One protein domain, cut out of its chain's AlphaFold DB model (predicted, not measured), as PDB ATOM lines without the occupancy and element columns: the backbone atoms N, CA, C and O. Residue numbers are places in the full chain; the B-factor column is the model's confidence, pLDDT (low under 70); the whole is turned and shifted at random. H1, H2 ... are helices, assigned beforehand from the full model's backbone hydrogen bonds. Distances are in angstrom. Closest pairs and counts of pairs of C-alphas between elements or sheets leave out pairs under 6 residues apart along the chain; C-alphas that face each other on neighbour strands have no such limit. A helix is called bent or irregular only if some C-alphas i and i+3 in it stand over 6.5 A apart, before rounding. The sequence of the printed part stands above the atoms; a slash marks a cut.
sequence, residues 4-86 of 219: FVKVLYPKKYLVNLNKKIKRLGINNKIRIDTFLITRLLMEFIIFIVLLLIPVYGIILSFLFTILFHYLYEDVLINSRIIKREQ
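AT A GLANCE: This is residues 4 to 86 of the 219 residues of the protein "Hypothetical transmembrane protein" of Mycoplasma sp. CAG:956 (UniProt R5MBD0). A long helical hairpin, H3 and H4a, makes the length of the model; its two helices are close together at the turn and spread toward the other end as a narrow V. Two short helices, H1 and H2, sit near the first residues of H3 at the open end, and H4b continues H4 beyond the hairpin, away from H3. The printed part has 83 residues with four named helices, H1, H2, H3 and H4 in chain order, and no named strand; the class is all helix. The whole is loose, with a radius of gyration of the C-alphas of 15.0 A, and spans 47 by 32 by 19 A.

HOW THE PARTS SIT: H1, residues 4 to 8, and H2, residues 11 to 22, meet only through their tight link. H1 only just touches H3, residues 32 to 51, with 3 pairs of C-alphas within 8 A; the closest are those of Val 5 and Asp 33, 6.5 A apart. H2 touches H3 at residue 32 alone; the closest C-alphas, of Asn 18 and Ile 32, are 6.6 A apart, and the lines stand at 75 degrees, about perpendicular. H4, residues 57 to 86, was assigned as one helix by its hydrogen bonds but is bent: C-alphas 76 and 79 are 6.5 A apart. Its arms, H4a, residues 57 to 76, and H4b, residues 79 to 86, stand at a shallow tilt of 24 degrees, and H4a has a kink of 34 degrees near residue 70. H3 is the hub, and with H4a it forms a helical hairpin: they touch, opposite ways at a shallow tilt of 26 degrees, with the closest C-alphas, of Leu 51 and Gly 57, 4.2 A apart. H4b and H3 are apart; H2 and H4b are only just apart, at 8.0 A. Each O i to N i+4 pair is within hydrogen-bond range in H1, H2, H3 and H4b, and 14 of 16 are in H4a.

IN THESE COORDINATES: H1 begins at C-alpha 4, (60.522, 19.612, -66.075). H2 is 16.4 A long from first to last C-alpha. H3 is 28.5 A long and begins at C-alpha 32, (67.653, 22.349, -56.908). H4a is 26.6 A long, and H4b, 11.4 A long, ends at C-alpha 86, (77.749, 23.203, -35.085).

THE WHOLE: The two C-alphas farthest apart, of Ile 26 and Val 55, are 48.1 A apart. The printed part has no cut. The link from H3 to H4 is tight, the one from H2 to H3 is short with 9 residues, and no link is long. The mean pLDDT of the printed part is 91.5, and no printed residue is under 70.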
ATOM      1  N   PHE A   4      60.816  20.993 -66.474       84.12
ATOM      2  CA  PHE A   4      60.522  19.612 -66.075       84.12
ATOM      3  C   PHE A   4      60.300  19.483 -64.560       84.12
ATOM      4  O   PHE A   4      59.305  18.928 -64.100       84.12
ATOM      5  N   VAL A   5      61.189  20.086 -63.769       86.62
ATOM      6  CA  VAL A   5      61.134  20.045 -62.300       86.62
ATOM      7  C   VAL A   5      59.894  20.761 -61.759       86.62
ATOM      8  O   VAL A   5      59.300  20.305 -60.785       86.62
ATOM      9  N   LYS A   6      59.480  21.868 -62.386       86.69
ATOM     10  CA  LYS A   6      58.285  22.625 -61.974       86.69
ATOM     11  C   LYS A   6      56.984  21.861 -62.206       86.69
ATOM     12  O   LYS A   6      56.033  22.086 -61.468       86.69
ATOM     13  N   VAL A   7      56.940  21.025 -63.241       88.50
ATOM     14  CA  VAL A   7      55.773  20.194 -63.562       88.50
ATOM     15  C   VAL A   7      55.711  18.983 -62.634       88.50
ATOM     16  O   VAL A   7      54.642  18.653 -62.136       88.50
ATOM     17  N   LEU A   8      56.857  18.351 -62.367       88.56
ATOM     18  CA  LEU A   8      56.917  17.106 -61.603       88.56
ATOM     19  C   LEU A   8      56.726  17.301 -60.089       88.56
ATOM     20  O   LEU A   8      56.189  16.422 -59.422       88.56
ATOM     21  N   TYR A   9      57.170  18.435 -59.533       89.88
ATOM     22  CA  TYR A   9      57.171  18.662 -58.085       89.88
ATOM     23  C   TYR A   9      56.262  19.820 -57.653       89.88
ATOM     24  O   TYR A   9      56.290  20.893 -58.261       89.88
ATOM     25  N   PRO A  10      55.539  19.686 -56.519       92.31
ATOM     26  CA  PRO A  10      54.738  20.773 -55.973       92.31
ATOM     27  C   PRO A  10      55.582  22.012 -55.653       92.31
ATOM     28  O   PRO A  10      56.639  21.927 -55.022       92.31
ATOM     29  N   LYS A  11      55.061  23.201 -55.976       92.12
ATOM     30  CA  LYS A  11      55.744  24.483 -55.713       92.12
ATOM     31  C   LYS A  11      56.170  24.637 -54.248       92.12
ATOM     32  O   LYS A  11      57.277  25.099 -53.981       92.12
ATOM     33  N   LYS A  12      55.324  24.217 -53.298       93.75
ATOM     34  CA  LYS A  12      55.627  24.257 -51.856       93.75
ATOM     35  C   LYS A  12      56.863  23.420 -51.506       93.75
ATOM     36  O   LYS A  12      57.714  23.887 -50.754       93.75
ATOM     37  N   TYR A  13      56.992  22.227 -52.092       91.75
ATOM     38  CA  TYR A  13      58.158  21.364 -51.900       91.75
ATOM     39  C   TYR A  13      59.431  22.029 -52.433       91.75
ATOM     40  O   TYR A  13      60.419  22.133 -51.711       91.75
ATOM     41  N   LEU A  14      59.376  22.587 -53.648       93.44
ATOM     42  CA  LEU A  14      60.510  23.295 -54.253       93.44
ATOM     43  C   LEU A  14      60.967  24.495 -53.417       93.44
ATOM     44  O   LEU A  14      62.165  24.712 -53.251       93.44
ATOM     45  N   VAL A  15      60.027  25.267 -52.865       93.56
ATOM     46  CA  VAL A  15      60.339  26.407 -51.991       93.56
ATOM     47  C   VAL A  15      61.023  25.943 -50.706       93.56
ATOM     48  O   VAL A  15      62.039  26.521 -50.320       93.56
ATOM     49  N   ASN A  16      60.510  24.897 -50.062       92.69
ATOM     50  CA  ASN A  16      61.091  24.366 -48.829       92.69
ATOM     51  C   ASN A  16      62.485  23.775 -49.066       92.69
ATOM     52  O   ASN A  16      63.413  24.065 -48.311       92.69
ATOM     53  N   LEU A  17      62.662  23.019 -50.149       92.81
ATOM     54  CA  LEU A  17      63.957  22.463 -50.524       92.81
ATOM     55  C   LEU A  17      64.965  23.567 -50.867       92.81
ATOM     56  O   LEU A  17      66.113  23.502 -50.437       92.81
ATOM     57  N   ASN A  18      64.537  24.625 -51.565       92.69
ATOM     58  CA  ASN A  18      65.383  25.792 -51.819       92.69
ATOM     59  C   ASN A  18      65.859  26.437 -50.515       92.69
ATOM     60  O   ASN A  18      67.035  26.762 -50.382       92.69
ATOM     61  N   LYS A  19      64.949  26.619 -49.548       92.12
ATOM     62  CA  LYS A  19      65.293  27.164 -48.230       92.12
ATOM     63  C   LYS A  19      66.348  26.295 -47.545       92.12
ATOM     64  O   LYS A  19      67.357  26.833 -47.108       92.12
ATOM     65  N   LYS A  20      66.179  24.968 -47.532       92.06
ATOM     66  CA  LYS A  20      67.185  24.044 -46.977       92.06
ATOM     67  C   LYS A  20      68.538  24.162 -47.684       92.06
ATOM     68  O   LYS A  20      69.563  24.292 -47.029       92.06
ATOM     69  N   ILE A  21      68.545  24.168 -49.016       93.06
ATOM     70  CA  ILE A  21      69.775  24.257 -49.816       93.06
ATOM     71  C   ILE A  21      70.497  25.592 -49.597       93.06
ATOM     72  O   ILE A  21      71.725  25.608 -49.545       93.06
ATOM     73  N   LYS A  22      69.770  26.701 -49.418       92.44
ATOM     74  CA  LYS A  22      70.367  28.004 -49.080       92.44
ATOM     75  C   LYS A  22      71.103  27.990 -47.738       92.44
ATOM     76  O   LYS A  22      72.149  28.616 -47.630       92.44
ATOM     77  N   ARG A  23      70.616  27.226 -46.754       92.75
ATOM     78  CA  ARG A  23      71.251  27.098 -45.426       92.75
ATOM     79  C   ARG A  23      72.580  26.352 -45.429       92.75
ATOM     80  O   ARG A  23      73.320  26.398 -44.449       92.75
ATOM     81  N   LEU A  24      72.911  25.683 -46.533       92.25
ATOM     82  CA  LEU A  24      74.241  25.113 -46.741       92.25
ATOM     83  C   LEU A  24      75.315  26.195 -46.968       92.25
ATOM     84  O   LEU A  24      76.498  25.861 -46.965       92.25
ATOM     85  N   GLY A  25      74.918  27.462 -47.129       89.69
ATOM     86  CA  GLY A  25      75.803  28.620 -47.228       89.69
ATOM     87  C   GLY A  25      76.124  29.069 -48.651       89.69
ATOM     88  O   GLY A  25      75.823  28.376 -49.624       89.69
ATOM     89  N   ILE A  26      76.782  30.223 -48.779       86.06
ATOM     90  CA  ILE A  26      77.163  30.836 -50.066       86.06
ATOM     91  C   ILE A  26      78.129  29.983 -50.888       86.06
ATOM     92  O   ILE A  26      78.131  30.062 -52.113       86.06
ATOM     93  N   ASN A  27      78.927  29.138 -50.231       81.44
ATOM     94  CA  ASN A  27      79.885  28.257 -50.900       81.44
ATOM     95  C   ASN A  27      79.224  26.991 -51.471       81.44
ATOM     96  O   ASN A  27      79.875  26.201 -52.163       81.44
ATOM     97  N   ASN A  28      77.937  26.771 -51.192       85.00
ATOM     98  CA  ASN A  28      77.217  25.610 -51.681       85.00
ATOM     99  C   ASN A  28      76.953  25.706 -53.192       85.00
ATOM    100  O   ASN A  28      76.342  26.648 -53.689       85.00
ATOM    101  N   LYS A  29      77.348  24.659 -53.922       86.25
ATOM    102  CA  LYS A  29      77.162  24.547 -55.377       86.25
ATOM    103  C   LYS A  29      75.923  23.736 -55.774       86.25
ATOM    104  O   LYS A  29      75.659  23.560 -56.963       86.25
ATOM    105  N   ILE A  30      75.167  23.206 -54.808       89.00
ATOM    106  CA  ILE A  30      73.987  22.381 -55.088       89.00
ATOM    107  C   ILE A  30      72.869  23.264 -55.648       89.00
ATOM    108  O   ILE A  30      72.343  24.142 -54.970       89.00
ATOM    109  N   ARG A  31      72.458  22.983 -56.887       90.06
ATOM    110  CA  ARG A  31      71.258  23.566 -57.502       90.06
ATOM    111  C   ARG A  31      70.083  22.610 -57.339       90.06
ATOM    112  O   ARG A  31      70.251  21.417 -57.577       90.06
ATOM    113  N   ILE A  32      68.895  23.140 -57.043       91.12
ATOM    114  CA  ILE A  32      67.653  22.349 -56.908       91.12
ATOM    115  C   ILE A  32      67.409  21.467 -58.130       91.12
ATOM    116  O   ILE A  32      67.133  20.283 -57.984       91.12
ATOM    117  N   ASP A  33      67.546  22.044 -59.329       89.75
ATOM    118  CA  ASP A  33      67.295  21.331 -60.582       89.75
ATOM    119  C   ASP A  33      68.187  20.087 -60.689       89.75
ATOM    120  O   ASP A  33      67.711  18.982 -60.930       89.75
ATOM    121  N   THR A  34      69.488  20.266 -60.446       91.31
ATOM    122  CA  THR A  34      70.466  19.178 -60.492       91.31
ATOM    123  C   THR A  34      70.218  18.168 -59.374       91.31
ATOM    124  O   THR A  34      70.252  16.973 -59.636       91.31
ATOM    125  N   PHE A  35      69.908  18.615 -58.157       94.00
ATOM    126  CA  PHE A  35      69.601  17.730 -57.032       94.00
ATOM    127  C   PHE A  35      68.398  16.815 -57.313       94.00
ATOM    128  O   PHE A  35      68.480  15.611 -57.097       94.00
ATOM    129  N   LEU A  36      67.301  17.363 -57.840       94.06
ATOM    130  CA  LEU A  36      66.083  16.593 -58.100       94.06
ATOM    131  C   LEU A  36      66.220  15.657 -59.303       94.06
ATOM    132  O   LEU A  36      65.771  14.519 -59.231       94.06
ATOM    133  N   ILE A  37      66.876  16.107 -60.377       93.00
ATOM    134  CA  ILE A  37      67.116  15.267 -61.558       93.00
ATOM    135  C   ILE A  37      68.059  14.111 -61.213       93.00
ATOM    136  O   ILE A  37      67.782  12.973 -61.573       93.00
ATOM    137  N   THR A  38      69.150  14.386 -60.489       93.56
ATOM    138  CA  THR A  38      70.084  13.333 -60.049       93.56
ATOM    139  C   THR A  38      69.411  12.342 -59.110       93.56
ATOM    140  O   THR A  38      69.600  11.144 -59.290       93.56
ATOM    141  N   ARG A  39      68.570  12.808 -58.174       94.06
ATOM    142  CA  ARG A  39      67.782  11.922 -57.309       94.06
ATOM    143  C   ARG A  39      66.905  10.977 -58.129       94.06
ATOM    144  O   ARG A  39      67.016   9.770 -57.963       94.06
ATOM    145  N   LEU A  40      66.094  11.524 -59.036       94.00
ATOM    146  CA  LEU A  40      65.174  10.743 -59.867       94.00
ATOM    147  C   LEU A  40      65.919   9.722 -60.739       94.00
ATOM    148  O   LEU A  40      65.498   8.576 -60.865       94.00
ATOM    149  N   LEU A  41      67.045  10.128 -61.328       95.12
ATOM    150  CA  LEU A  41      67.863   9.253 -62.162       95.12
ATOM    151  C   LEU A  41      68.479   8.107 -61.344       95.12
ATOM    152  O   LEU A  41      68.468   6.966 -61.797       95.12
ATOM    153  N   MET A  42      68.958   8.383 -60.128       95.31
ATOM    154  CA  MET A  42      69.491   7.347 -59.236       95.31
ATOM    155  C   MET A  42      68.394   6.406 -58.729       95.31
ATOM    156  O   MET A  42      68.608   5.198 -58.714       95.31
ATOM    157  N   GLU A  43      67.214   6.926 -58.381       95.31
ATOM    158  CA  GLU A  43      66.037   6.116 -58.027       95.31
ATOM    159  C   GLU A  43      65.671   5.148 -59.156       95.31
ATOM    160  O   GLU A  43      65.477   3.957 -58.917       95.31
ATOM    161  N   PHE A  44      65.649   5.634 -60.399       96.06
ATOM    162  CA  PHE A  44      65.352   4.812 -61.570       96.06
ATOM    163  C   PHE A  44      66.404   3.718 -61.808       96.06
ATOM    164  O   PHE A  44      66.052   2.568 -62.070       96.06
ATOM    165  N   ILE A  45      67.693   4.048 -61.669       96.19
ATOM    166  CA  ILE A  45      68.785   3.071 -61.789       96.19
ATOM    167  C   ILE A  45      68.669   1.994 -60.704       96.19
ATOM    168  O   ILE A  45      68.745   0.808 -61.020       96.19
ATOM    169  N   ILE A  46      68.454   2.386 -59.444       94.56
ATOM    170  CA  ILE A  46      68.301   1.453 -58.315       94.56
ATOM    171  C   ILE A  46      67.120   0.516 -58.555       94.56
ATOM    172  O   ILE A  46      67.251  -0.694 -58.368       94.56
ATOM    173  N   PHE A  47      65.994   1.058 -59.020       95.88
ATOM    174  CA  PHE A  47      64.813   0.268 -59.329       95.88
ATOM    175  C   PHE A  47      65.106  -0.804 -60.389       95.88
ATOM    176  O   PHE A  47      64.812  -1.976 -60.157       95.88
ATOM    177  N   ILE A  48      65.729  -0.431 -61.515       96.44
ATOM    178  CA  ILE A  48      66.065  -1.376 -62.596       96.44
ATOM    179  C   ILE A  48      67.044  -2.443 -62.110       96.44
ATOM    180  O   ILE A  48      66.811  -3.625 -62.338       96.44
ATOM    181  N   VAL A  49      68.123  -2.044 -61.431       94.31
ATOM    182  CA  VAL A  49      69.160  -2.978 -60.967       94.31
ATOM    183  C   VAL A  49      68.575  -4.022 -60.018       94.31
ATOM    184  O   VAL A  49      68.875  -5.206 -60.151       94.31
ATOM    185  N   LEU A  50      67.710  -3.611 -59.090       93.62
ATOM    186  CA  LEU A  50      67.083  -4.529 -58.140       93.62
ATOM    187  C   LEU A  50      66.014  -5.414 -58.782       93.62
ATOM    188  O   LEU A  50      65.847  -6.556 -58.362       93.62
ATOM    189  N   LEU A  51      65.327  -4.927 -59.817       94.06
ATOM    190  CA  LEU A  51      64.319  -5.701 -60.540       94.06
ATOM    191  C   LEU A  51      64.924  -6.929 -61.240       94.06
ATOM    192  O   LEU A  51      64.238  -7.939 -61.381       94.06
ATOM    193  N   LEU A  52      66.207  -6.880 -61.611       92.31
ATOM    194  CA  LEU A  52      66.929  -8.001 -62.229       92.31
ATOM    195  C   LEU A  52      67.202  -9.173 -61.264       92.31
ATOM    196  O   LEU A  52      67.632 -10.235 -61.714       92.31
ATOM    197  N   ILE A  53      66.965  -9.013 -59.955       90.75
ATOM    198  CA  ILE A  53      67.163 -10.080 -58.964       90.75
ATOM    199  C   ILE A  53      66.036 -11.127 -59.092       90.75
ATOM    200  O   ILE A  53      64.861 -10.781 -58.929       90.75
ATOM    201  N   PRO A  54      66.349 -12.419 -59.316       86.50
ATOM    202  CA  PRO A  54      65.334 -13.466 -59.409       86.50
ATOM    203  C   PRO A  54      64.517 -13.612 -58.119       86.50
ATOM    204  O   PRO A  54      65.034 -13.412 -57.020       86.50
ATOM    205  N   VAL A  55      63.249 -14.023 -58.251       85.25
ATOM    206  CA  VAL A  55      62.294 -14.342 -57.163       85.25
ATOM    207  C   VAL A  55      61.830 -13.139 -56.329       85.25
ATOM    208  O   VAL A  55      60.632 -12.982 -56.118       85.25
ATOM    209  N   TYR A  56      62.736 -12.262 -55.895       88.31
ATOM    210  CA  TYR A  56      62.418 -11.163 -54.974       88.31
ATOM    211  C   TYR A  56      62.600  -9.757 -55.570       88.31
ATOM    212  O   TYR A  56      62.256  -8.775 -54.910       88.31
ATOM    213  N   GLY A  57      63.102  -9.630 -56.805       86.94
ATOM    214  CA  GLY A  57      63.511  -8.348 -57.391       86.94
ATOM    215  C   GLY A  57      62.427  -7.273 -57.434       86.94
ATOM    216  O   GLY A  57      62.723  -6.112 -57.175       86.94
ATOM    217  N   ILE A  58      61.163  -7.645 -57.664       89.06
ATOM    218  CA  ILE A  58      60.036  -6.694 -57.657       89.06
ATOM    219  C   ILE A  58      59.821  -6.103 -56.257       89.06
ATOM    220  O   ILE A  58      59.681  -4.895 -56.103       89.06
ATOM    221  N   ILE A  59      59.801  -6.937 -55.215       91.19
ATOM    222  CA  ILE A  59      59.557  -6.467 -53.844       91.19
ATOM    223  C   ILE A  59      60.748  -5.633 -53.359       91.19
ATOM    224  O   ILE A  59      60.555  -4.558 -52.787       91.19
ATOM    225  N   LEU A  60      61.979  -6.093 -53.624       89.38
ATOM    226  CA  LEU A  60      63.183  -5.343 -53.268       89.38
ATOM    227  C   LEU A  60      63.252  -3.999 -53.997       89.38
ATOM    228  O   LEU A  60      63.572  -2.999 -53.360       89.38
ATOM    229  N   SER A  61      62.946  -3.941 -55.296       91.00
ATOM    230  CA  SER A  61      63.057  -2.697 -56.062       91.00
ATOM    231  C   SER A  61      62.148  -1.602 -55.507       91.00
ATOM    232  O   SER A  61      62.622  -0.487 -55.286       91.00
ATOM    233  N   PHE A  62      60.889  -1.909 -55.179       90.69
ATOM    234  CA  PHE A  62      59.993  -0.946 -54.531       90.69
ATOM    235  C   PHE A  62      60.499  -0.532 -53.147       90.69
ATOM    236  O   PHE A  62      60.619   0.666 -52.875       90.69
ATOM    237  N   LEU A  63      60.832  -1.499 -52.286       92.00
ATOM    238  CA  LEU A  63      61.255  -1.231 -50.911       92.00
ATOM    239  C   LEU A  63      62.491  -0.321 -50.863       92.00
ATOM    240  O   LEU A  63      62.494   0.700 -50.173       92.00
ATOM    241  N   PHE A  64      63.533  -0.665 -51.618       91.50
ATOM    242  CA  PHE A  64      64.793   0.072 -51.606       91.50
ATOM    243  C   PHE A  64      64.713   1.405 -52.347       91.50
ATOM    244  O   PHE A  64      65.381   2.345 -51.928       91.50
ATOM    245  N   THR A  65      63.892   1.534 -53.394       94.50
ATOM    246  CA  THR A  65      63.705   2.830 -54.070       94.50
ATOM    247  C   THR A  65      63.016   3.831 -53.145       94.50
ATOM    248  O   THR A  65      63.460   4.973 -53.033       94.50
ATOM    249  N   ILE A  66      61.983   3.396 -52.408       92.12
ATOM    250  CA  ILE A  66      61.315   4.231 -51.398       92.12
ATOM    251  C   ILE A  66      62.295   4.602 -50.282       92.12
ATOM    252  O   ILE A  66      62.389   5.770 -49.905       92.12
ATOM    253  N   LEU A  67      63.061   3.634 -49.772       92.38
ATOM    254  CA  LEU A  67      64.066   3.893 -48.742       92.38
ATOM    255  C   LEU A  67      65.126   4.896 -49.228       92.38
ATOM    256  O   LEU A  67      65.459   5.846 -48.518       92.38
ATOM    257  N   PHE A  68      65.623   4.720 -50.452       94.25
ATOM    258  CA  PHE A  68      66.608   5.606 -51.061       94.25
ATOM    259  C   PHE A  68      66.074   7.030 -51.234       94.25
ATOM    260  O   PHE A  68      66.809   7.977 -50.958       94.25
ATOM    261  N   HIS A  69      64.804   7.197 -51.620       92.31
ATOM    262  CA  HIS A  69      64.176   8.511 -51.774       92.31
ATOM    263  C   HIS A  69      64.330   9.380 -50.518       92.31
ATOM    264  O   HIS A  69      64.711  10.553 -50.608       92.31
ATOM    265  N   TYR A  70      64.069   8.793 -49.346       89.50
ATOM    266  CA  TYR A  70      64.209   9.475 -48.061       89.50
ATOM    267  C   TYR A  70      65.680   9.685 -47.685       89.50
ATOM    268  O   TYR A  70      66.084  10.806 -47.365       89.50
ATOM    269  N   LEU A  71      66.510   8.643 -47.814       92.19
ATOM    270  CA  LEU A  71      67.930   8.713 -47.459       92.19
ATOM    271  C   LEU A  71      68.717   9.719 -48.310       92.19
ATOM    272  O   LEU A  71      69.676  10.315 -47.821       92.19
ATOM    273  N   TYR A  72      68.333   9.940 -49.569       92.88
ATOM    274  CA  TYR A  72      69.054  10.836 -50.472       92.88
ATOM    275  C   TYR A  72      69.091  12.281 -49.955       92.88
ATOM    276  O   TYR A  72      70.149  12.917 -49.942       92.88
ATOM    277  N   GLU A  73      67.948  12.802 -49.497       91.56
ATOM    278  CA  GLU A  73      67.867  14.145 -48.912       91.56
ATOM    279  C   GLU A  73      68.608  14.212 -47.571       91.56
ATOM    280  O   GLU A  73      69.352  15.168 -47.323       91.56
ATOM    281  N   ASP A  74      68.478  13.174 -46.742       90.12
ATOM    282  CA  ASP A  74      69.140  13.109 -45.442       90.12
ATOM    283  C   ASP A  74      70.665  13.128 -45.562       90.12
ATOM    284  O   ASP A  74      71.344  13.922 -44.903       90.12
ATOM    285  N   VAL A  75      71.218  12.301 -46.446       89.75
ATOM    286  CA  VAL A  75      72.665  12.166 -46.624       89.75
ATOM    287  C   VAL A  75      73.257  13.409 -47.280       89.75
ATOM    288  O   VAL A  75      74.281  13.912 -46.813       89.75
ATOM    289  N   LEU A  76      72.648  13.935 -48.343       91.12
ATOM    290  CA  LEU A  76      73.260  15.018 -49.120       91.12
ATOM    291  C   LEU A  76      72.980  16.417 -48.570       91.12
ATOM    292  O   LEU A  76      73.814  17.306 -48.759       91.12
ATOM    293  N   ILE A  77      71.840  16.624 -47.908       92.81
ATOM    294  CA  ILE A  77      71.424  17.937 -47.407       92.81
ATOM    295  C   ILE A  77      71.428  17.948 -45.881       92.81
ATOM    296  O   ILE A  77      72.225  18.683 -45.295       92.81
ATOM    297  N   ASN A  78      70.586  17.142 -45.228       91.56
ATOM    298  CA  ASN A  78      70.353  17.293 -43.787       91.56
ATOM    299  C   ASN A  78      71.629  17.028 -42.971       91.56
ATOM    300  O   ASN A  78      71.956  17.811 -42.082       91.56
ATOM    301  N   SER A  79      72.422  16.015 -43.329       90.94
ATOM    302  CA  SER A  79      73.689  15.713 -42.649       90.94
ATOM    303  C   SER A  79      74.690  16.876 -42.713       90.94
ATOM    304  O   SER A  79      75.401  17.155 -41.744       90.94
ATOM    305  N   ARG A  80      74.734  17.593 -43.844       92.19
ATOM    306  CA  ARG A  80      75.610  18.755 -44.037       92.19
ATOM    307  C   ARG A  80      75.098  19.967 -43.274       92.19
ATOM    308  O   ARG A  80      75.913  20.675 -42.694       92.19
ATOM    309  N   ILE A  81      73.779  20.178 -43.239       92.44
ATOM    310  CA  ILE A  81      73.158  21.230 -42.424       92.44
ATOM    311  C   ILE A  81      73.489  21.007 -40.947       92.44
ATOM    312  O   ILE A  81      73.972  21.935 -40.315       92.44
ATOM    313  N   ILE A  82      73.330  19.783 -40.430       91.56
ATOM    314  CA  ILE A  82      73.636  19.447 -39.028       91.56
ATOM    315  C   ILE A  82      75.110  19.724 -38.703       91.56
ATOM    316  O   ILE A  82      75.428  20.355 -37.698       91.56
ATOM    317  N   LYS A  83      76.036  19.296 -39.571       91.81
ATOM    318  CA  LYS A  83      77.470  19.579 -39.381       91.81
ATOM    319  C   LYS A  83      77.755  21.081 -39.383       91.81
ATOM    320  O   LYS A  83      78.489  21.573 -38.529       91.81
ATOM    321  N   ARG A  84      77.166  21.806 -40.333       93.06
ATOM    322  CA  ARG A  84      77.326  23.255 -40.468       93.06
ATOM    323  C   ARG A  84      76.706  24.015 -39.300       93.06
ATOM    324  O   ARG A  84      77.267  25.022 -38.894       93.06
ATOM    325  N   GLU A  85      75.605  23.536 -38.736       93.19
ATOM    326  CA  GLU A  85      74.974  24.123 -37.553       93.19
ATOM    327  C   GLU A  85      75.953  24.221 -36.386       93.19
ATOM    328  O   GLU A  85      76.037  25.271 -35.750       93.19
ATOM    329  N   GLN A  86      76.749  23.180 -36.149       91.69
ATOM    330  CA  GLN A  86      77.749  23.203 -35.085       91.69
ATOM    331  C   GLN A  86      78.900  24.173 -35.385       91.69
ATOM    332  O   GLN A  86      79.354  24.880 -34.484       91.69
TER     333      GLN A  86